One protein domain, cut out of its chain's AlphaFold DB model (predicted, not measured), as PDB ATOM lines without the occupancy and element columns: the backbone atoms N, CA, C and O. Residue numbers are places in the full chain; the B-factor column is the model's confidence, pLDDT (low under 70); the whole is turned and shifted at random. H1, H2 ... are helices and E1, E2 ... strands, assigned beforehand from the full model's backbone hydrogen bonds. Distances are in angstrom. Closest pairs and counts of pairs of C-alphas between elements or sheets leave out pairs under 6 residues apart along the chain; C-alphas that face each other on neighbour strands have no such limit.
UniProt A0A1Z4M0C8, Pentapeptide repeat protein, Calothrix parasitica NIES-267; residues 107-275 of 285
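This is residues 107 to 275 of the 285 residues of the protein "Pentapeptide repeat protein" of Calothrix parasitica NIES-267 (UniProt A0A1Z4M0C8). The domain has two lobes: a strongly twisted sheet of three strands, E4 - E1 - E5, with H1 packed along one face, H2 folded back on H1 as a helical hairpin and the long H3 set steeply to H1 and meeting its last residue, 163, and a bundle of three helices, H4, H5 and H6. E1 runs on into E2, which folds back with E3 as a small hairpin near H3, and H6 touches H1 where the lobes meet. The printed part has 169 residues, in the order E1 E2 E3 E4 H1 H2 H3 H4 H5 H6 E5, and both sheets are antiparallel. The class is mixed, helices and strands; the whole is compact, with a radius of gyration of the C-alphas of 16.8 A, yet elongated, spanning 57 by 35 by 27 A.

Find C-alpha 107 at (136.251, 156.564, 167.316); from there E1 runs 16.0 A to residue 112. Its neighbours are E4, residues 141 to 146, and E5, residues 267 to 273, 19.5 A long and ending at C-alpha 273, (134.025, 162.420, 166.074). Look at residues 114 to 117 for E2 and 122 to 125 for E3. H1 takes residues 149 to 163, 21.0 A, and H2 residues 169 to 176. H3 begins at C-alpha 182, (160.617, 155.560, 167.699), and runs 26.9 A to residue 200. H4 is residues 211 to 220, H5 residues 234 to 247, 19.8 A, and H6 residues 251 to 261.

In the sheet, look for N 109 and O 270, 2.9 A apart, between E1 and E5, and N 110 and O 144, 2.8 A, between E4 and E1. With H1 and H3 this sheet makes two layers, helices on one face of a sheet. H1 has a height over the sheet of 7.9 A and runs along the strands, at 7 degrees to E1 on the local plane. H1 and H2, a helical hairpin, touch at Thr 162 and Ile 169, C-alphas 6.8 A apart. Residue 163 of H1 touches H3 at Tyr 192, C-alphas 5.5 A apart, at a steep tilt of 63 degrees. In the hairpin of E2 and E3, N 116 and O 123 are 2.9 A apart. H1 and H6 touch about perpendicular, at 89 degrees, with the C-alphas of Gln 161 and Tyr 251 closest, 6.1 A. H5 and H6, a helical hairpin, touch at a shallow tilt of 18 degrees, C-alphas 245 and 254 closest at 6.0 A. H4 and H5 touch at 26 degrees, the same way, C-alphas 211 and 234 closest at 5.6 A. In H1 to H6 every O i to N i+4 pair is within hydrogen-bond range.

The C-alphas farthest apart, those of Gly 230 and Asn 275, are 58.4 A apart. The printed part has no cut. The links E3 to E4 and H4 to H5 are long. The mean pLDDT of the printed part is 82.3; residues 118 to 121, 130 to 137, 166 to 167 and 195 to 209 are under 70.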
ATOM      1  N   LEU A 107     135.049 157.347 167.071       95.38
ATOM      2  CA  LEU A 107     136.251 156.564 167.316       95.38
ATOM      3  C   LEU A 107     136.685 156.763 168.762       95.38
ATOM      4  O   LEU A 107     136.554 157.850 169.315       95.38
ATOM      5  N   TYR A 108     137.238 155.716 169.356       96.06
ATOM      6  CA  TYR A 108     137.798 155.754 170.697       96.06
ATOM      7  C   TYR A 108     139.314 155.716 170.577       96.06
ATOM      8  O   TYR A 108     139.902 154.719 170.145       96.06
ATOM      9  N   CYS A 109     139.938 156.843 170.885       94.44
ATOM     10  CA  CYS A 109     141.354 157.059 170.669       94.44
ATOM     11  C   CYS A 109     142.103 156.844 171.975       94.44
ATOM     12  O   CYS A 109     141.800 157.478 172.980       94.44
ATOM     13  N   VAL A 110     143.074 155.934 171.956       94.56
ATOM     14  CA  VAL A 110     143.978 155.712 173.083       94.56
ATOM     15  C   VAL A 110     145.094 156.735 172.991       94.56
ATOM     16  O   VAL A 110     145.799 156.789 171.981       94.56
ATOM     17  N   TYR A 111     145.267 157.505 174.053       93.25
ATOM     18  CA  TYR A 111     146.330 158.481 174.219       93.25
ATOM     19  C   TYR A 111     147.335 157.984 175.248       93.25
ATOM     20  O   TYR A 111     146.958 157.407 176.266       93.25
ATOM     21  N   ALA A 112     148.616 158.212 174.975       90.44
ATOM     22  CA  ALA A 112     149.637 158.268 176.002       90.44
ATOM     23  C   ALA A 112     149.597 159.667 176.600       90.44
ATOM     24  O   ALA A 112     149.630 160.656 175.858       90.44
ATOM     25  N   SER A 113     149.526 159.727 177.921       89.94
ATOM     26  CA  SER A 113     149.535 160.983 178.658       89.94
ATOM     27  C   SER A 113     150.814 161.761 178.396       89.94
ATOM     28  O   SER A 113     151.792 161.229 177.864       89.94
ATOM     29  N   ASP A 114     150.797 163.038 178.735       85.88
ATOM     30  CA  ASP A 114     152.018 163.836 178.801       85.88
ATOM     31  C   ASP A 114     152.341 164.161 180.259       85.88
ATOM     32  O   ASP A 114     151.563 163.833 181.160       85.88
ATOM     33  N   ILE A 115     153.495 164.769 180.492       78.62
ATOM     34  CA  ILE A 115     153.887 165.259 181.812       78.62
ATOM     35  C   ILE A 115     153.995 166.770 181.729       78.62
ATOM     36  O   ILE A 115     154.761 167.290 180.920       78.62
ATOM     37  N   ASP A 116     153.244 167.449 182.584       77.44
ATOM     38  CA  ASP A 116     153.459 168.861 182.866       77.44
ATOM     39  C   ASP A 116     154.304 169.006 184.129       77.44
ATOM     40  O   ASP A 116     154.254 168.152 185.020       77.44
ATOM     41  N   TYR A 117     155.079 170.079 184.211       71.81
ATOM     42  CA  TYR A 117     155.886 170.380 185.385       71.81
ATOM     43  C   TYR A 117     155.946 171.879 185.602       71.81
ATOM     44  O   TYR A 117     156.457 172.588 184.749       71.81
ATOM     45  N   ASP A 118     155.473 172.371 186.737       67.75
ATOM     46  CA  ASP A 118     155.754 173.743 187.149       67.75
ATOM     47  C   ASP A 118     156.940 173.777 188.132       67.75
ATOM     48  O   ASP A 118     157.644 172.781 188.328       67.75
ATOM     49  N   ASP A 119     157.221 174.946 188.711       65.50
ATOM     50  CA  ASP A 119     158.334 175.121 189.650       65.50
ATOM     51  C   ASP A 119     158.164 174.310 190.960       65.50
ATOM     52  O   ASP A 119     159.118 174.200 191.735       65.50
ATOM     53  N   GLU A 120     156.976 173.749 191.230       65.19
ATOM     54  CA  GLU A 120     156.608 173.107 192.499       65.19
ATOM     55  C   GLU A 120     156.137 171.648 192.338       65.19
ATOM     56  O   GLU A 120     156.295 170.850 193.266       65.19
ATOM     57  N   VAL A 121     155.558 171.272 191.191       67.19
ATOM     58  CA  VAL A 121     154.873 169.986 191.006       67.19
ATOM     59  C   VAL A 121     154.996 169.472 189.582       67.19
ATOM     60  O   VAL A 121     154.900 170.214 188.610       67.19
ATOM     61  N   TYR A 122     155.083 168.153 189.464       73.12
ATOM     62  CA  TYR A 122     154.841 167.468 188.206       73.12
ATOM     63  C   TYR A 122     153.446 166.829 188.200       73.12
ATOM     64  O   TYR A 122     152.974 166.328 189.220       73.12
ATOM     65  N   SER A 123     152.779 166.810 187.048       75.38
ATOM     66  CA  SER A 123     151.447 166.219 186.901       75.38
ATOM     67  C   SER A 123     151.301 165.460 185.584       75.38
ATOM     68  O   SER A 123     151.918 165.802 184.575       75.38
ATOM     69  N   LEU A 124     150.497 164.392 185.591       82.44
ATOM     70  CA  LEU A 124     150.146 163.682 184.362       82.44
ATOM     71  C   LEU A 124     148.987 164.388 183.668       82.44
ATOM     72  O   LEU A 124     147.923 164.573 184.253       82.44
ATOM     73  N   ILE A 125     149.175 164.703 182.390       85.25
ATOM     74  CA  ILE A 125     148.114 165.194 181.517       85.25
ATOM     75  C   ILE A 125     147.389 163.984 180.928       85.25
ATOM     76  O   ILE A 125     147.826 163.415 179.924       85.25
ATOM     77  N   ASP A 126     146.287 163.578 181.556       86.88
ATOM     78  CA  ASP A 126     145.487 162.410 181.167       86.88
ATOM     79  C   ASP A 126     144.123 162.763 180.545       86.88
ATOM     80  O   ASP A 126     143.193 161.954 180.532       86.88
ATOM     81  N   SER A 127     144.022 163.974 179.992       87.31
ATOM     82  CA  SER A 127     142.883 164.445 179.204       87.31
ATOM     83  C   SER A 127     143.342 165.386 178.083       87.31
ATOM     84  O   SER A 127     144.475 165.868 178.087       87.31
ATOM     85  N   LEU A 128     142.471 165.652 177.103       87.00
ATOM     86  CA  LEU A 128     142.732 166.651 176.052       87.00
ATOM     87  C   LEU A 128     142.249 168.062 176.424       87.00
ATOM     88  O   LEU A 128     142.411 168.998 175.636       87.00
ATOM     89  N   GLU A 129     141.623 168.230 177.589       81.94
ATOM     90  CA  GLU A 129     141.151 169.535 178.033       81.94
ATOM     91  C   GLU A 129     142.349 170.401 178.435       81.94
ATOM     92  O   GLU A 129     143.094 170.075 179.357       81.94
ATOM     93  N   LYS A 130     142.546 171.529 177.741       67.12
ATOM     94  CA  LYS A 130     143.582 172.493 178.125       67.12
ATOM     95  C   LYS A 130     143.171 173.169 179.428       67.12
ATOM     96  O   LYS A 130     142.194 173.920 179.450       67.12
ATOM     97  N   THR A 131     143.922 172.939 180.499       62.22
ATOM     98  CA  THR A 131     143.823 173.756 181.710       62.22
ATOM     99  C   THR A 131     144.659 175.025 181.519       62.22
ATOM    100  O   THR A 131     145.701 175.017 180.860       62.22
ATOM    101  N   ASN A 132     144.189 176.150 182.066       57.91
ATOM    102  CA  ASN A 132     144.865 177.452 181.940       57.91
ATOM    103  C   ASN A 132     146.226 177.517 182.663       57.91
ATOM    104  O   ASN A 132     146.913 178.525 182.522       57.91
ATOM    105  N   ASP A 133     146.576 176.485 183.435       58.22
ATOM    106  CA  ASP A 133     147.775 176.420 184.279       58.22
ATOM    107  C   ASP A 133     148.915 175.600 183.665       58.22
ATOM    108  O   ASP A 133     149.990 175.547 184.253       58.22
ATOM    109  N   THR A 134     148.730 174.996 182.483       57.09
ATOM    110  CA  THR A 134     149.843 174.275 181.847       57.09
ATOM    111  C   THR A 134     150.928 175.250 181.405       57.09
ATOM    112  O   THR A 134     150.692 176.170 180.617       57.09
ATOM    113  N   CYS A 135     152.129 175.090 181.955       57.97
ATOM    114  CA  CYS A 135     153.236 176.018 181.729       57.97
ATOM    115  C   CYS A 135     154.047 175.690 180.460       57.97
ATOM    116  O   CYS A 135     154.844 176.521 180.006       57.97
ATOM    117  N   TYR A 136     153.775 174.543 179.823       60.72
ATOM    118  CA  TYR A 136     154.360 174.123 178.550       60.72
ATOM    119  C   TYR A 136     153.298 173.689 177.524       60.72
ATOM    120  O   TYR A 136     152.291 173.073 177.864       60.72
ATOM    121  N   ASP A 137     153.559 173.961 176.237       64.88
ATOM    122  CA  ASP A 137     152.765 173.481 175.090       64.88
ATOM    123  C   ASP A 137     153.018 171.976 174.827       64.88
ATOM    124  O   ASP A 137     153.473 171.563 173.754       64.88
ATOM    125  N   THR A 138     152.786 171.139 175.832       73.31
ATOM    126  CA  THR A 138     152.847 169.677 175.732       73.31
ATOM    127  C   THR A 138     151.437 169.111 175.605       73.31
ATOM    128  O   THR A 138     150.475 169.659 176.134       73.31
ATOM    129  N   GLU A 139     151.283 168.038 174.831       82.62
ATOM    130  CA  GLU A 139     149.965 167.498 174.482       82.62
ATOM    131  C   GLU A 139     150.048 165.972 174.422       82.62
ATOM    132  O   GLU A 139     150.959 165.451 173.750       82.62
ATOM    133  N   PRO A 140     149.078 165.262 175.035       89.31
ATOM    134  CA  PRO A 140     148.993 163.812 174.972       89.31
ATOM    135  C   PRO A 140     149.146 163.275 173.549       89.31
ATOM    136  O   PRO A 140     148.620 163.821 172.574       89.31
ATOM    137  N   LYS A 141     149.884 162.172 173.406       89.06
ATOM    138  CA  LYS A 141     150.182 161.580 172.099       89.06
ATOM    139  C   LYS A 141     149.216 160.456 171.801       89.06
ATOM    140  O   LYS A 141     149.177 159.458 172.513       89.06
ATOM    141  N   ILE A 142     148.486 160.577 170.698       90.69
ATOM    142  CA  ILE A 142     147.647 159.483 170.225       90.69
ATOM    143  C   ILE A 142     148.497 158.247 169.902       90.69
ATOM    144  O   ILE A 142     149.545 158.324 169.252       90.69
ATOM    145  N   ILE A 143     148.020 157.099 170.366       89.94
ATOM    146  CA  ILE A 143     148.648 155.789 170.219       89.94
ATOM    147  C   ILE A 143     147.882 154.943 169.212       89.94
ATOM    148  O   ILE A 143     148.470 154.418 168.269       89.94
ATOM    149  N   ALA A 144     146.569 154.818 169.392       90.75
ATOM    150  CA  ALA A 144     145.741 153.935 168.582       90.75
ATOM    151  C   ALA A 144     144.294 154.428 168.516       90.75
ATOM    152  O   ALA A 144     143.868 155.249 169.324       90.75
ATOM    153  N   ARG A 145     143.543 153.918 167.537       91.94
ATOM    154  CA  ARG A 145     142.121 154.217 167.341       91.94
ATOM    155  C   ARG A 145     141.334 152.921 167.265       91.94
ATOM    156  O   ARG A 145     141.745 152.010 166.548       91.94
ATOM    157  N   TYR A 146     140.204 152.891 167.953       92.75
ATOM    158  CA  TYR A 146     139.300 151.751 168.018       92.75
ATOM    159  C   TYR A 146     137.886 152.171 167.652       92.75
ATOM    160  O   TYR A 146     137.485 153.318 167.857       92.75
ATOM    161  N   ILE A 147     137.121 151.217 167.131       93.38
ATOM    162  CA  ILE A 147     135.692 151.400 166.870       93.38
ATOM    163  C   ILE A 147     134.886 151.099 168.132       93.38
ATOM    164  O   ILE A 147     133.908 151.788 168.413       93.38
ATOM    165  N   TYR A 148     135.328 150.131 168.935       91.88
ATOM    166  CA  TYR A 148     134.672 149.780 170.182       91.88
ATOM    167  C   TYR A 148     135.378 150.385 171.396       91.88
ATOM    168  O   TYR A 148     136.582 150.224 171.596       91.88
ATOM    169  N   LYS A 149     134.595 151.036 172.262       94.50
ATOM    170  CA  LYS A 149     135.106 151.696 173.471       94.50
ATOM    171  C   LYS A 149     135.826 150.734 174.412       94.50
ATOM    172  O   LYS A 149     136.908 151.049 174.892       94.50
ATOM    173  N   TYR A 150     135.245 149.558 174.643       93.94
ATOM    174  CA  TYR A 150     135.795 148.582 175.585       93.94
ATOM    175  C   TYR A 150     137.185 148.075 175.160       93.94
ATOM    176  O   TYR A 150     138.007 147.757 176.015       93.94
ATOM    177  N   GLU A 151     137.469 148.027 173.854       93.12
ATOM    178  CA  GLU A 151     138.786 147.645 173.336       93.12
ATOM    179  C   GLU A 151     139.817 148.745 173.576       93.12
ATOM    180  O   GLU A 151     140.917 148.459 174.051       93.12
ATOM    181  N   ALA A 152     139.447 150.002 173.310       94.38
ATOM    182  CA  ALA A 152     140.293 151.147 173.631       94.38
ATOM    183  C   ALA A 152     140.604 151.200 175.133       94.38
ATOM    184  O   ALA A 152     141.756 151.390 175.515       94.38
ATOM    185  N   GLU A 153     139.599 150.993 175.988       94.38
ATOM    186  CA  GLU A 153     139.757 151.008 177.446       94.38
ATOM    187  C   GLU A 153     140.653 149.868 177.941       94.38
ATOM    188  O   GLU A 153     141.517 150.095 178.789       94.38
ATOM    189  N   ALA A 154     140.497 148.662 177.387       92.69
ATOM    190  CA  ALA A 154     141.366 147.533 177.702       92.69
ATOM    191  C   ALA A 154     142.827 147.829 177.325       92.69
ATOM    192  O   ALA A 154     143.733 147.619 178.130       92.69
ATOM    193  N   VAL A 155     143.054 148.394 176.137       92.25
ATOM    194  CA  VAL A 155     144.400 148.731 175.652       92.25
ATOM    195  C   VAL A 155     145.020 149.873 176.451       92.25
ATOM    196  O   VAL A 155     146.200 149.797 176.790       92.25
ATOM    197  N   ALA A 156     144.252 150.910 176.791       92.75
ATOM    198  CA  ALA A 156     144.719 152.004 177.639       92.75
ATOM    199  C   ALA A 156     145.114 151.494 179.033       92.75
ATOM    200  O   ALA A 156     146.183 151.839 179.538       92.75
ATOM    201  N   LYS A 157     144.299 150.612 179.629       90.19
ATOM    202  CA  LYS A 157     144.604 149.979 180.916       90.19
ATOM    203  C   LYS A 157     145.891 149.151 180.846       90.19
ATOM    204  O   LYS A 157     146.763 149.316 181.698       90.19
ATOM    205  N   ASP A 158     146.036 148.297 179.836       89.44
ATOM    206  CA  ASP A 158     147.225 147.455 179.697       89.44
ATOM    207  C   ASP A 158     148.484 148.283 179.400       89.44
ATOM    208  O   ASP A 158     149.564 147.968 179.911       89.44
ATOM    209  N   LEU A 159     148.363 149.371 178.630       89.06
ATOM    210  CA  LEU A 159     149.462 150.305 178.384       89.06
ATOM    211  C   LEU A 159     149.875 151.015 179.676       89.06
ATOM    212  O   LEU A 159     151.058 151.025 180.003       89.06
ATOM    213  N   HIS A 160     148.916 151.529 180.451       87.50
ATOM    214  CA  HIS A 160     149.175 152.130 181.760       87.50
ATOM    215  C   HIS A 160     149.927 151.159 182.684       87.50
ATOM    216  O   HIS A 160     150.958 151.505 183.259       87.50
ATOM    217  N   GLN A 161     149.453 149.913 182.788       84.44
ATOM    218  CA  GLN A 161     150.112 148.889 183.599       84.44
ATOM    219  C   GLN A 161     151.496 148.508 183.061       84.44
ATOM    220  O   GLN A 161     152.373 148.154 183.844       84.44
ATOM    221  N   THR A 162     151.700 148.553 181.744       84.88
ATOM    222  CA  THR A 162     152.998 148.282 181.112       84.88
ATOM    223  C   THR A 162     154.009 149.371 181.431       84.88
ATOM    224  O   THR A 162     155.140 149.050 181.782       84.88
ATOM    225  N   ILE A 163     153.605 150.640 181.357       82.56
ATOM    226  CA  ILE A 163     154.461 151.773 181.729       82.56
ATOM    227  C   ILE A 163     154.900 151.609 183.187       82.56
ATOM    228  O   ILE A 163     156.090 151.586 183.457       82.56
ATOM    229  N   LEU A 164     153.972 151.320 184.105       77.44
ATOM    230  CA  LEU A 164     154.279 151.054 185.519       77.44
ATOM    231  C   LEU A 164     155.234 149.872 185.774       77.44
ATOM    232  O   LEU A 164     155.795 149.756 186.861       77.44
ATOM    233  N   ARG A 165     155.391 148.955 184.814       75.62
ATOM    234  CA  ARG A 165     156.242 147.762 184.941       75.62
ATOM    235  C   ARG A 165     157.691 147.986 184.542       75.62
ATOM    236  O   ARG A 165     158.455 147.044 184.716       75.62
ATOM    237  N   ALA A 166     158.051 149.141 183.977       64.00
ATOM    238  CA  ALA A 166     159.369 149.405 183.379       64.00
ATOM    239  C   ALA A 166     159.737 148.585 182.136       64.00
ATOM    240  O   ALA A 166     160.749 148.856 181.491       64.00
ATOM    241  N   ASP A 167     158.967 147.555 181.786       64.69
ATOM    242  CA  ASP A 167     159.462 146.516 180.896       64.69
ATOM    243  C   ASP A 167     158.851 146.579 179.498       64.69
ATOM    244  O   ASP A 167     157.644 146.471 179.285       64.69
ATOM    245  N   LYS A 168     159.763 146.667 178.522       71.19
ATOM    246  CA  LYS A 168     159.577 146.382 177.096       71.19
ATOM    247  C   LYS A 168     158.301 146.981 176.495       71.19
ATOM    248  O   LYS A 168     157.521 146.265 175.872       71.19
ATOM    249  N   ILE A 169     158.155 148.309 176.540       80.75
ATOM    250  CA  ILE A 169     157.160 149.057 175.737       80.75
ATOM    251  C   ILE A 169     157.173 148.594 174.268       80.75
ATOM    252  O   ILE A 169     156.130 148.453 173.632       80.75
ATOM    253  N   SER A 170     158.356 148.273 173.736       80.44
ATOM    254  CA  SER A 170     158.521 147.673 172.409       80.44
ATOM    255  C   SER A 170     157.893 146.275 172.284       80.44
ATOM    256  O   SER A 170     157.259 145.970 171.274       80.44
ATOM    257  N   GLU A 171     158.019 145.416 173.299       83.19
ATOM    258  CA  GLU A 171     157.336 144.121 173.338       83.19
ATOM    259  C   GLU A 171     155.826 144.285 173.502       83.19
ATOM    260  O   GLU A 171     155.086 143.631 172.773       83.19
ATOM    261  N   PHE A 172     155.372 145.178 174.382       84.69
ATOM    262  CA  PHE A 172     153.959 145.510 174.539       84.69
ATOM    263  C   PHE A 172     153.350 145.996 173.224       84.69
ATOM    264  O   PHE A 172     152.313 145.488 172.793       84.69
ATOM    265  N   SER A 173     154.040 146.906 172.530       83.19
ATOM    266  CA  SER A 173     153.645 147.368 171.202       83.19
ATOM    267  C   SER A 173     153.536 146.216 170.215       83.19
ATOM    268  O   SER A 173     152.631 146.217 169.387       83.19
ATOM    269  N   ARG A 174     154.444 145.238 170.264       83.44
ATOM    270  CA  ARG A 174     154.407 144.069 169.376       83.44
ATOM    271  C   ARG A 174     153.255 143.125 169.726       83.44
ATOM    272  O   ARG A 174     152.575 142.661 168.821       83.44
ATOM    273  N   GLN A 175     153.029 142.852 171.010       84.50
ATOM    274  CA  GLN A 175     151.956 141.975 171.494       84.50
ATOM    275  C   GLN A 175     150.571 142.549 171.177       84.50
ATOM    276  O   GLN A 175     149.686 141.817 170.739       84.50
ATOM    277  N   ASN A 176     150.411 143.864 171.316       80.56
ATOM    278  CA  ASN A 176     149.151 144.557 171.046       80.56
ATOM    279  C   ASN A 176     149.031 145.061 169.597       80.56
ATOM    280  O   ASN A 176     147.961 145.506 169.175       80.56
ATOM    281  N   ASN A 177     150.095 144.908 168.801       79.25
ATOM    282  CA  ASN A 177     150.219 145.408 167.432       79.25
ATOM    283  C   ASN A 177     149.985 146.930 167.317       79.25
ATOM    284  O   ASN A 177     149.315 147.399 166.403       79.25
ATOM    285  N   LEU A 178     150.529 147.701 168.263       79.25
ATOM    286  CA  LEU A 178     150.350 149.154 168.378       79.25
ATOM    287  C   LEU A 178     151.270 149.979 167.469       79.25
ATOM    288  O   LEU A 178     151.359 151.179 167.674       79.25
ATOM    289  N   HIS A 179     151.969 149.356 166.509       75.94
ATOM    290  CA  HIS A 179     152.859 149.990 165.515       75.94
ATOM    291  C   HIS A 179     153.565 151.284 165.982       75.94
ATOM    292  O   HIS A 179     153.651 152.253 165.225       75.94
ATOM    293  N   LEU A 180     154.066 151.303 167.224       83.19
ATOM    294  CA  LEU A 180     154.609 152.516 167.818       83.19
ATOM    295  C   LEU A 180     155.888 152.907 167.086       83.19
ATOM    296  O   LEU A 180     156.777 152.078 166.874       83.19
ATOM    297  N   ASN A 181     155.993 154.178 166.709       83.94
ATOM    298  CA  ASN A 181     157.215 154.705 166.122       83.94
ATOM    299  C   ASN A 181     158.266 155.017 167.205       83.94
ATOM    300  O   ASN A 181     157.982 155.030 168.403       83.94
ATOM    301  N   GLU A 182     159.502 155.288 166.781       83.94
ATOM    302  CA  GLU A 182     160.617 155.560 167.699       83.94
ATOM    303  C   GLU A 182     160.345 156.753 168.631       83.94
ATOM    304  O   GLU A 182     160.757 156.733 169.788       83.94
ATOM    305  N   ILE A 183     159.621 157.772 168.155       83.44
ATOM    306  CA  ILE A 183     159.270 158.961 168.944       83.44
ATOM    307  C   ILE A 183     158.272 158.589 170.045       83.44
ATOM    308  O   ILE A 183     158.486 158.947 171.196       83.44
ATOM    309  N   GLN A 184     157.223 157.826 169.723       83.19
ATOM    310  CA  GLN A 184     156.235 157.358 170.700       83.19
ATOM    311  C   GLN A 184     156.862 156.428 171.742       83.19
ATOM    312  O   GLN A 184     156.548 156.532 172.922       83.19
ATOM    313  N   ILE A 185     157.776 155.541 171.333       83.12
ATOM    314  CA  ILE A 185     158.500 154.678 172.276       83.12
ATOM    315  C   ILE A 185     159.368 155.523 173.211       83.12
ATOM    316  O   ILE A 185     159.343 155.293 174.418       83.12
ATOM    317  N   LYS A 186     160.102 156.513 172.683       83.56
ATOM    318  CA  LYS A 186     160.898 157.442 173.501       83.56
ATOM    319  C   LYS A 186     160.028 158.222 174.481       83.56
ATOM    320  O   LYS A 186     160.379 158.271 175.648       83.56
ATOM    321  N   HIS A 187     158.889 158.742 174.024       82.88
ATOM    322  CA  HIS A 187     157.901 159.442 174.853       82.88
ATOM    323  C   HIS A 187     157.387 158.568 176.001       82.88
ATOM    324  O   HIS A 187     157.424 158.951 177.162       82.88
ATOM    325  N   LEU A 188     156.971 157.339 175.699       81.94
ATOM    326  CA  LEU A 188     156.518 156.392 176.719       81.94
ATOM    327  C   LEU A 188     157.637 155.985 177.685       81.94
ATOM    328  O   LEU A 188     157.377 155.748 178.859       81.94
ATOM    329  N   THR A 189     158.878 155.914 177.199       82.38
ATOM    330  CA  THR A 189     160.046 155.628 178.040       82.38
ATOM    331  C   THR A 189     160.350 156.806 178.958       82.38
ATOM    332  O   THR A 189     160.561 156.584 180.139       82.38
ATOM    333  N   SER A 190     160.280 158.052 178.473       79.50
ATOM    334  CA  SER A 190     160.454 159.227 179.335       79.50
ATOM    335  C   SER A 190     159.343 159.348 180.369       79.50
ATOM    336  O   SER A 190     159.617 159.726 181.500       79.50
ATOM    337  N   ILE A 191     158.106 158.975 180.014       77.69
ATOM    338  CA  ILE A 191     157.015 158.881 180.986       77.69
ATOM    339  C   ILE A 191     157.318 157.832 182.045       77.69
ATOM    340  O   ILE A 191     157.031 158.061 183.211       77.69
ATOM    341  N   TYR A 192     157.881 156.689 181.653       75.88
ATOM    342  CA  TYR A 192     158.291 155.667 182.604       75.88
ATOM    343  C   TYR A 192     159.439 156.143 183.508       75.88
ATOM    344  O   TYR A 192     159.318 156.020 184.721       75.88
ATOM    345  N   ASP A 193     160.510 156.710 182.948       74.25
ATOM    346  CA  ASP A 193     161.648 157.229 183.721       74.25
ATOM    347  C   ASP A 193     161.177 158.296 184.724       74.25
ATOM    348  O   ASP A 193     161.603 158.323 185.878       74.25
ATOM    349  N   TYR A 194     160.233 159.138 184.293       71.88
ATOM    350  CA  TYR A 194     159.542 160.080 185.158       71.88
ATOM    351  C   TYR A 194     158.657 159.384 186.186       71.88
ATOM    352  O   TYR A 194     158.686 159.772 187.340       71.88
ATOM    353  N   ALA A 195     157.869 158.377 185.811       67.31
ATOM    354  CA  ALA A 195     157.027 157.650 186.748       67.31
ATOM    355  C   ALA A 195     157.885 157.026 187.843       67.31
ATOM    356  O   ALA A 195     157.543 157.175 189.004       67.31
ATOM    357  N   ASP A 196     159.005 156.395 187.490       66.19
ATOM    358  CA  ASP A 196     159.966 155.850 188.445       66.19
ATOM    359  C   ASP A 196     160.441 156.957 189.400       66.19
ATOM    360  O   ASP A 196     160.278 156.824 190.609       66.19
ATOM    361  N   TYR A 197     160.891 158.105 188.874       67.38
ATOM    362  CA  TYR A 197     161.305 159.276 189.664       67.38
ATOM    363  C   TYR A 197     160.189 159.867 190.549       67.38
ATOM    364  O   TYR A 197     160.387 160.111 191.735       67.38
ATOM    365  N   TYR A 198     158.997 160.064 190.001       65.12
ATOM    366  CA  TYR A 198     157.837 160.658 190.660       65.12
ATOM    367  C   TYR A 198     157.216 159.716 191.691       65.12
ATOM    368  O   TYR A 198     156.700 160.152 192.711       65.12
ATOM    369  N   ILE A 199     157.312 158.405 191.465       61.38
ATOM    370  CA  ILE A 199     157.010 157.374 192.457       61.38
ATOM    371  C   ILE A 199     157.976 157.491 193.650       61.38
ATOM    372  O   ILE A 199     157.543 157.300 194.786       61.38
ATOM    373  N   TYR A 200     159.253 157.832 193.422       54.19
ATOM    374  CA  TYR A 200     160.200 158.133 194.506       54.19
ATOM    375  C   TYR A 200     159.905 159.469 195.211       54.19
ATOM    376  O   TYR A 200     160.176 159.579 196.406       54.19
ATOM    377  N   GLU A 201     159.345 160.457 194.508       55.16
ATOM    378  CA  GLU A 201     159.026 161.799 195.026       55.16
ATOM    379  C   GLU A 201     157.541 162.019 195.354       55.16
ATOM    380  O   GLU A 201     157.107 163.165 195.467       55.16
ATOM    381  N   LEU A 202     156.750 160.950 195.519       54.00
ATOM    382  CA  LEU A 202     155.329 161.063 195.860       54.00
ATOM    383  C   LEU A 202     155.153 162.094 196.979       54.00
ATOM    384  O   LEU A 202     155.769 161.944 198.020       54.00
ATOM    385  N   ASP A 203     154.267 163.070 196.787       50.19
ATOM    386  CA  ASP A 203     153.820 164.054 197.788       50.19
ATOM    387  C   ASP A 203     154.610 165.374 197.867       50.19
ATOM    388  O   ASP A 203     155.536 165.548 198.657       50.19
ATOM    389  N   TYR A 204     154.082 166.391 197.179       48.56
ATOM    390  CA  TYR A 204     154.076 167.727 197.781       48.56
ATOM    391  C   TYR A 204     152.674 168.359 197.870       48.56
ATOM    392  O   TYR A 204     152.450 169.165 198.768       48.56
ATOM    393  N   HIS A 205     151.673 167.976 197.055       49.28
ATOM    394  CA  HIS A 205     150.525 168.886 196.889       49.28
ATOM    395  C   HIS A 205     149.084 168.394 197.023       49.28
ATOM    396  O   HIS A 205     148.198 169.245 196.946       49.28
ATOM    397  N   GLN A 206     148.768 167.131 197.317       52.81
ATOM    398  CA  GLN A 206     147.349 166.763 197.473       52.81
ATOM    399  C   GLN A 206     147.076 165.987 198.764       52.81
ATOM    400  O   GLN A 206     147.148 164.761 198.820       52.81
ATOM    401  N   GLY A 207     146.697 166.726 199.815       53.72
ATOM    402  CA  GLY A 207     146.282 166.236 201.142       53.72
ATOM    403  C   GLY A 207     144.981 165.413 201.166       53.72
ATOM    404  O   GLY A 207     144.167 165.550 202.078       53.72
ATOM    405  N   LEU A 208     144.753 164.581 200.150       55.56
ATOM    406  CA  LEU A 208     143.554 163.763 199.955       55.56
ATOM    407  C   LEU A 208     143.669 162.385 200.628       55.56
ATOM    408  O   LEU A 208     142.665 161.793 201.040       55.56
ATOM    409  N   ALA A 209     144.891 161.887 200.815       65.31
ATOM    410  CA  ALA A 209     145.166 160.545 201.316       65.31
ATOM    411  C   ALA A 209     145.774 160.564 202.724       65.31
ATOM    412  O   ALA A 209     146.926 160.185 202.920       65.31
ATOM    413  N   ASN A 210     144.975 160.971 203.713       84.06
ATOM    414  CA  ASN A 210     145.392 160.847 205.107       84.06
ATOM    415  C   ASN A 210     145.527 159.374 205.543       84.06
ATOM    416  O   ASN A 210     144.977 158.467 204.908       84.06
ATOM    417  N   ILE A 211     146.202 159.122 206.671       88.19
ATOM    418  CA  ILE A 211     146.422 157.760 207.206       88.19
ATOM    419  C   ILE A 211     145.122 156.939 207.303       88.19
ATOM    420  O   ILE A 211     145.127 155.730 207.058       88.19
ATOM    421  N   SER A 212     143.999 157.562 207.670       89.81
ATOM    422  CA  SER A 212     142.717 156.858 207.774       89.81
ATOM    423  C   SER A 212     142.224 156.399 206.404       89.81
ATOM    424  O   SER A 212     141.821 155.244 206.257       89.81
ATOM    425  N   ASN A 213     142.299 157.269 205.398       90.62
ATOM    426  CA  ASN A 213     141.894 156.950 204.032       90.62
ATOM    427  C   ASN A 213     142.789 155.854 203.433       90.62
ATOM    428  O   ASN A 213     142.277 154.911 202.837       90.62
ATOM    429  N   LEU A 214     144.105 155.909 203.669       91.12
ATOM    430  CA  LEU A 214     145.057 154.883 203.221       91.12
ATOM    431  C   LEU A 214     144.793 153.510 203.859       91.12
ATOM    432  O   LEU A 214     144.887 152.477 203.195       91.12
ATOM    433  N   ASN A 215     144.425 153.478 205.144       94.19
ATOM    434  CA  ASN A 215     144.029 152.234 205.805       94.19
ATOM    435  C   ASN A 215     142.735 151.666 205.212       94.19
ATOM    436  O   ASN A 215     142.658 150.461 204.975       94.19
ATOM    437  N   ASN A 216     141.735 152.516 204.958       94.81
ATOM    438  CA  ASN A 216     140.484 152.094 204.328       94.81
ATOM    439  C   ASN A 216     140.734 151.550 202.919       94.81
ATOM    440  O   ASN A 216     140.280 150.450 202.616       94.81
ATOM    441  N   PHE A 217     141.549 152.244 202.119       94.12
ATOM    442  CA  PHE A 217     141.976 151.769 200.805       94.12
ATOM    443  C   PHE A 217     142.610 150.374 200.889       94.12
ATOM    444  O   PHE A 217     142.244 149.482 200.120       94.12
ATOM    445  N   CYS A 218     143.515 150.147 201.851       95.69
ATOM    446  CA  CYS A 218     144.120 148.830 202.056       95.69
ATOM    447  C   CYS A 218     143.076 147.750 202.372       95.69
ATOM    448  O   CYS A 218     143.144 146.653 201.819       95.69
ATOM    449  N   ILE A 219     142.106 148.050 203.239       96.31
ATOM    450  CA  ILE A 219     141.043 147.113 203.628       96.31
ATOM    451  C   ILE A 219     140.156 146.771 202.428       96.31
ATOM    452  O   ILE A 219     139.972 145.594 202.121       96.31
ATOM    453  N   GLU A 220     139.645 147.784 201.731       96.38
ATOM    454  CA  GLU A 220     138.736 147.627 200.590       96.38
ATOM    455  C   GLU A 220     139.385 146.843 199.444       96.38
ATOM    456  O   GLU A 220     138.744 146.009 198.805       96.38
ATOM    457  N   ASN A 221     140.689 147.039 199.239       95.81
ATOM    458  CA  ASN A 221     141.448 146.400 198.168       95.81
ATOM    459  C   ASN A 221     142.199 145.138 198.618       95.81
ATOM    460  O   ASN A 221     143.021 144.601 197.868       95.81
ATOM    461  N   ASN A 222     141.924 144.618 199.820       96.31
ATOM    462  CA  ASN A 222     142.572 143.423 200.373       96.31
ATOM    463  C   ASN A 222     144.111 143.493 200.294       96.31
ATOM    464  O   ASN A 222     144.769 142.559 199.820       96.31
ATOM    465  N   ILE A 223     144.690 144.633 200.659       96.12
ATOM    466  CA  ILE A 223     146.133 144.839 200.789       96.12
ATOM    467  C   ILE A 223     146.483 144.586 202.262       96.12
ATOM    468  O   ILE A 223     145.946 145.270 203.133       96.12
ATOM    469  N   PRO A 224     147.351 143.608 202.583       95.69
ATOM    470  CA  PRO A 224     147.664 143.198 203.953       95.69
ATOM    471  C   PRO A 224     148.610 144.185 204.661       95.69
ATOM    472  O   PRO A 224     149.601 143.792 205.276       95.69
ATOM    473  N   LEU A 225     148.315 145.481 204.573       95.56
ATOM    474  CA  LEU A 225     149.053 146.553 205.216       95.56
ATOM    475  C   LEU A 225     148.119 147.373 206.103       95.56
ATOM    476  O   LEU A 225     146.941 147.560 205.817       95.56
ATOM    477  N   LYS A 226     148.679 147.867 207.203       94.31
ATOM    478  CA  LYS A 226     148.040 148.805 208.122       94.31
ATOM    479  C   LYS A 226     149.070 149.822 208.568       94.31
ATOM    480  O   LYS A 226     150.238 149.447 208.724       94.31
ATOM    481  N   SER A 227     148.638 151.051 208.820       93.00
ATOM    482  CA  SER A 227     149.535 152.112 209.246       93.00
ATOM    483  C   SER A 227     150.218 151.812 210.588       93.00
ATOM    484  O   SER A 227     149.559 151.360 211.535       93.00
ATOM    485  N   LYS A 228     151.501 152.140 210.726       91.62
ATOM    486  CA  LYS A 228     152.256 152.088 211.987       91.62
ATOM    487  C   LYS A 228     152.077 153.394 212.763       91.62
ATOM    488  O   LYS A 228     152.892 154.308 212.691       91.62
ATOM    489  N   VAL A 229     150.983 153.476 213.519       82.44
ATOM    490  CA  VAL A 229     150.602 154.679 214.280       82.44
ATOM    491  C   VAL A 229     151.778 155.210 215.114       82.44
ATOM    492  O   VAL A 229     152.301 154.499 215.971       82.44
ATOM    493  N   GLY A 230     152.171 156.463 214.867       81.19
ATOM    494  CA  GLY A 230     153.244 157.154 215.593       81.19
ATOM    495  C   GLY A 230     154.672 156.750 215.208       81.19
ATOM    496  O   GLY A 230     155.608 157.190 215.869       81.19
ATOM    497  N   GLN A 231     154.845 155.907 214.184       85.50
ATOM    498  CA  GLN A 231     156.151 155.466 213.670       85.50
ATOM    499  C   GLN A 231     156.330 155.711 212.171       85.50
ATOM    500  O   GLN A 231     157.433 155.526 211.671       85.50
ATOM    501  N   GLU A 232     155.258 156.057 211.469       86.69
ATOM    502  CA  GLU A 232     155.277 156.387 210.050       86.69
ATOM    503  C   GLU A 232     154.268 157.510 209.798       86.69
ATOM    504  O   GLU A 232     153.237 157.590 210.484       86.69
ATOM    505  N   ASP A 233     154.592 158.384 208.856       86.19
ATOM    506  CA  ASP A 233     153.684 159.412 208.363       86.19
ATOM    507  C   ASP A 233     152.893 158.918 207.133       86.19
ATOM    508  O   ASP A 233     152.873 157.729 206.797       86.19
ATOM    509  N   GLU A 234     152.144 159.823 206.501       84.50
ATOM    510  CA  GLU A 234     151.346 159.516 205.309       84.50
ATOM    511  C   GLU A 234     152.220 159.115 204.125       84.50
ATOM    512  O   GLU A 234     151.845 158.221 203.365       84.50
ATOM    513  N   TRP A 235     153.389 159.741 204.004       81.44
ATOM    514  CA  TRP A 235     154.344 159.503 202.937       81.44
ATOM    515  C   TRP A 235     154.940 158.100 203.040       81.44
ATOM    516  O   TRP A 235     154.808 157.294 202.116       81.44
ATOM    517  N   ASP A 236     155.466 157.757 204.218       85.12
ATOM    518  CA  ASP A 236     156.015 156.435 204.516       85.12
ATOM    519  C   ASP A 236     154.980 155.324 204.270       85.12
ATOM    520  O   ASP A 236     155.303 154.226 203.796       85.12
ATOM    521  N   PHE A 237     153.707 155.583 204.601       90.50
ATOM    522  CA  PHE A 237     152.656 154.595 204.395       90.50
ATOM    523  C   PHE A 237     152.268 154.453 202.915       90.50
ATOM    524  O   PHE A 237     152.094 153.319 202.458       90.50
ATOM    525  N   LYS A 238     152.190 155.556 202.152       87.12
ATOM    526  CA  LYS A 238     151.975 155.535 200.692       87.12
ATOM    527  C   LYS A 238     153.074 154.739 199.987       87.12
ATOM    528  O   LYS A 238     152.754 153.817 199.238       87.12
ATOM    529  N   ASP A 239     154.340 155.030 200.288       84.12
ATOM    530  CA  ASP A 239     155.504 154.326 199.731       84.12
ATOM    531  C   ASP A 239     155.443 152.822 200.034       84.12
ATOM    532  O   ASP A 239     155.629 151.980 199.153       84.12
ATOM    533  N   ARG A 240     155.079 152.448 201.264       90.25
ATOM    534  CA  ARG A 240     154.952 151.037 201.643       90.25
ATOM    535  C   ARG A 240     153.804 150.323 200.926       90.25
ATOM    536  O   ARG A 240     153.958 149.149 200.581       90.25
ATOM    537  N   ILE A 241     152.672 150.996 200.706       90.62
ATOM    538  CA  ILE A 241     151.563 150.463 199.898       90.62
ATOM    539  C   ILE A 241     152.022 150.269 198.458       90.62
ATOM    540  O   ILE A 241     151.874 149.167 197.926       90.62
ATOM    541  N   PHE A 242     152.629 151.297 197.865       85.88
ATOM    542  CA  PHE A 242     153.162 151.248 196.511       85.88
ATOM    543  C   PHE A 242     154.142 150.078 196.345       85.88
ATOM    544  O   PHE A 242     153.907 149.191 195.522       85.88
ATOM    545  N   LYS A 243     155.185 150.007 197.185       85.56
ATOM    546  CA  LYS A 243     156.196 148.937 197.156       85.56
ATOM    547  C   LYS A 243     155.561 147.564 197.267       85.56
ATOM    548  O   LYS A 243     155.838 146.701 196.443       85.56
ATOM    549  N   HIS A 244     154.651 147.369 198.218       90.50
ATOM    550  CA  HIS A 244     153.979 146.085 198.384       90.50
ATOM    551  C   HIS A 244     153.173 145.676 197.145       90.50
ATOM    552  O   HIS A 244     153.234 144.526 196.707       90.50
ATOM    553  N   VAL A 245     152.400 146.597 196.569       88.44
ATOM    554  CA  VAL A 245     151.569 146.312 195.394       88.44
ATOM    555  C   VAL A 245     152.439 146.017 194.163       88.44
ATOM    556  O   VAL A 245     152.150 145.077 193.417       88.44
ATOM    557  N   THR A 246     153.541 146.748 193.997       80.31
ATOM    558  CA  THR A 246     154.520 146.547 192.921       80.31
ATOM    559  C   THR A 246     155.291 145.230 193.084       80.31
ATOM    560  O   THR A 246     155.361 144.440 192.142       80.31
ATOM    561  N   GLU A 247     155.797 144.921 194.282       85.06
ATOM    562  CA  GLU A 247     156.513 143.672 194.597       85.06
ATOM    563  C   GLU A 247     155.624 142.434 194.430       85.06
ATOM    564  O   GLU A 247     156.070 141.394 193.938       85.06
ATOM    565  N   THR A 248     154.342 142.548 194.791       89.31
ATOM    566  CA  THR A 248     153.346 141.484 194.579       89.31
ATOM    567  C   THR A 248     152.839 141.411 193.139       89.31
ATOM    568  O   THR A 248     152.043 140.524 192.824       89.31
ATOM    569  N   LYS A 249     153.312 142.301 192.253       85.69
ATOM    570  CA  LYS A 249     152.929 142.386 190.836       85.69
ATOM    571  C   LYS A 249     151.416 142.508 190.637       85.69
ATOM    572  O   LYS A 249     150.866 142.016 189.650       85.69
ATOM    573  N   ASN A 250     150.727 143.153 191.579       87.25
ATOM    574  CA  ASN A 250     149.282 143.328 191.531       87.25
ATOM    575  C   ASN A 250     148.918 144.665 190.872       87.25
ATOM    576  O   ASN A 250     148.491 145.615 191.522       87.25
ATOM    577  N   TYR A 251     149.106 144.738 189.555       83.12
ATOM    578  CA  TYR A 251     148.959 145.985 188.795       83.12
ATOM    579  C   TYR A 251     147.521 146.509 188.710       83.12
ATOM    580  O   TYR A 251     147.327 147.698 188.482       83.12
ATOM    581  N   ASP A 252     146.514 145.662 188.940       87.69
ATOM    582  CA  ASP A 252     145.133 146.125 189.093       87.69
ATOM    583  C   ASP A 252     144.974 146.957 190.368       87.69
ATOM    584  O   ASP A 252     144.392 148.037 190.333       87.69
ATOM    585  N   LYS A 253     145.559 146.509 191.486       89.94
ATOM    586  CA  LYS A 253     145.584 147.306 192.718       89.94
ATOM    587  C   LYS A 253     146.459 148.544 192.583       89.94
ATOM    588  O   LYS A 253     146.151 149.551 193.207       89.94
ATOM    589  N   LEU A 254     147.520 148.481 191.775       85.12
ATOM    590  CA  LEU A 254     148.372 149.643 191.525       85.12
ATOM    591  C   LEU A 254     147.607 150.722 190.762       85.12
ATOM    592  O   LEU A 254     147.625 151.878 191.162       85.12
ATOM    593  N   PHE A 255     146.863 150.317 189.732       84.62
ATOM    594  CA  PHE A 255     145.960 151.195 188.998       84.62
ATOM    595  C   PHE A 255     144.925 151.845 189.930       84.62
ATOM    596  O   PHE A 255     144.765 153.061 189.920       84.62
ATOM    597  N   LEU A 256     144.270 151.052 190.788       88.56
ATOM    598  CA  LEU A 256     143.315 151.574 191.776       88.56
ATOM    599  C   LEU A 256     143.972 152.519 192.786       88.56
ATOM    600  O   LEU A 256     143.336 153.461 193.248       88.56
ATOM    601  N   PHE A 257     145.236 152.281 193.136       86.88
ATOM    602  CA  PHE A 257     145.972 153.150 194.046       86.88
ATOM    603  C   PHE A 257     146.306 154.499 193.400       86.88
ATOM    604  O   PHE A 257     146.157 155.528 194.047       86.88
ATOM    605  N   PHE A 258     146.680 154.510 192.120       83.56
ATOM    606  CA  PHE A 258     146.900 155.741 191.354       83.56
ATOM    607  C   PHE A 258     145.617 156.568 191.228       83.56
ATOM    608  O   PHE A 258     145.651 157.782 191.423       83.56
ATOM    609  N   ASP A 259     144.489 155.901 190.972       84.44
ATOM    610  CA  ASP A 259     143.163 156.526 190.932       84.44
ATOM    611  C   ASP A 259     142.782 157.111 192.304       84.44
ATOM    612  O   ASP A 259     142.378 158.267 192.405       84.44
ATOM    613  N   PHE A 260     143.016 156.357 193.387       86.25
ATOM    614  CA  PHE A 260     142.801 156.814 194.764       86.25
ATOM    615  C   PHE A 260     143.647 158.046 195.125       86.25
ATOM    616  O   PHE A 260     143.157 158.946 195.808       86.25
ATOM    617  N   LEU A 261     144.903 158.093 194.671       81.00
ATOM    618  CA  LEU A 261     145.812 159.219 194.899       81.00
ATOM    619  C   LEU A 261     145.595 160.391 193.929       81.00
ATOM    620  O   LEU A 261     146.228 161.425 194.112       81.00
ATOM    621  N   GLN A 262     144.721 160.245 192.926       78.81
ATOM    622  CA  GLN A 262     144.474 161.247 191.881       78.81
ATOM    623  C   GLN A 262     145.752 161.672 191.138       78.81
ATOM    624  O   GLN A 262     145.909 162.823 190.745       78.81
ATOM    625  N   ILE A 263     146.670 160.725 190.926       75.25
ATOM    626  CA  ILE A 263     147.937 160.961 190.206       75.25
ATOM    627  C   ILE A 263     147.709 161.080 188.688       75.25
ATOM    628  O   ILE A 263     148.570 161.569 187.960       75.25
ATOM    629  N   GLY A 264     146.539 160.653 188.212       80.19
ATOM    630  CA  GLY A 264     146.211 160.552 186.797       80.19
ATOM    631  C   GLY A 264     146.654 159.220 186.195       80.19
ATOM    632  O   GLY A 264     147.260 158.357 186.843       80.19
ATOM    633  N   LYS A 265     146.300 159.012 184.930       87.75
ATOM    634  CA  LYS A 265     146.608 157.785 184.183       87.75
ATOM    635  C   LYS A 265     147.720 158.061 183.187       87.75
ATOM    636  O   LYS A 265     147.702 159.082 182.531       87.75
ATOM    637  N   PHE A 266     148.644 157.120 182.986       87.50
ATOM    638  CA  PHE A 266     149.643 157.196 181.905       87.50
ATOM    639  C   PHE A 266     149.091 156.959 180.492       87.50
ATOM    640  O   PHE A 266     149.770 157.226 179.500       87.50
ATOM    641  N   ALA A 267     147.882 156.411 180.398       91.38
ATOM    642  CA  ALA A 267     147.164 156.263 179.148       91.38
ATOM    643  C   ALA A 267     145.660 156.368 179.401       91.38
ATOM    644  O   ALA A 267     145.160 155.875 180.418       91.38
ATOM    645  N   PHE A 268     144.944 156.990 178.472       93.44
ATOM    646  CA  PHE A 268     143.512 157.255 178.584       93.44
ATOM    647  C   PHE A 268     142.814 157.142 177.227       93.44
ATOM    648  O   PHE A 268     143.462 156.979 176.192       93.44
ATOM    649  N   VAL A 269     141.481 157.170 177.247       96.00
ATOM    650  CA  VAL A 269     140.639 157.058 176.053       96.00
ATOM    651  C   VAL A 269     139.819 158.321 175.897       96.00
ATOM    652  O   VAL A 269     139.110 158.691 176.828       96.00
ATOM    653  N   GLU A 270     139.851 158.899 174.700       96.12
ATOM    654  CA  GLU A 270     139.003 160.027 174.321       96.12
ATOM    655  C   GLU A 270     138.095 159.651 173.142       96.12
ATOM    656  O   GLU A 270     138.498 158.906 172.240       96.12
ATOM    657  N   GLU A 271     136.856 160.146 173.151       96.12
ATOM    658  CA  GLU A 271     135.933 159.989 172.022       96.12
ATOM    659  C   GLU A 271     136.226 161.060 170.963       96.12
ATOM    660  O   GLU A 271     136.086 162.255 171.205       96.12
ATOM    661  N   GLU A 272     136.575 160.632 169.753       94.38
ATOM    662  CA  GLU A 272     136.733 161.508 168.597       94.38
ATOM    663  C   GLU A 272     135.587 161.313 167.609       94.38
ATOM    664  O   GLU A 272     135.258 160.191 167.212       94.38
ATOM    665  N   ILE A 273     135.015 162.425 167.149       95.88
ATOM    666  CA  ILE A 273     134.025 162.420 166.074       95.88
ATOM    667  C   ILE A 273     134.746 162.611 164.740       95.88
ATOM    668  O   ILE A 273     135.457 163.594 164.523       95.88
ATOM    669  N   VAL A 274     134.523 161.684 163.812       94.81
ATOM    670  CA  VAL A 274     135.045 161.769 162.449       94.81
ATOM    671  C   VAL A 274     134.462 163.005 161.761       94.81
ATOM    672  O   VAL A 274     133.248 163.146 161.607       94.81
ATOM    673  N   ASN A 275     135.331 163.911 161.313       93.81
ATOM    674  CA  ASN A 275     134.918 165.204 160.753       93.81
ATOM    675  C   ASN A 275     134.660 165.180 159.238       93.81
ATOM    676  O   ASN A 275     133.961 166.052 158.714       93.81
TER     677      ASN A 275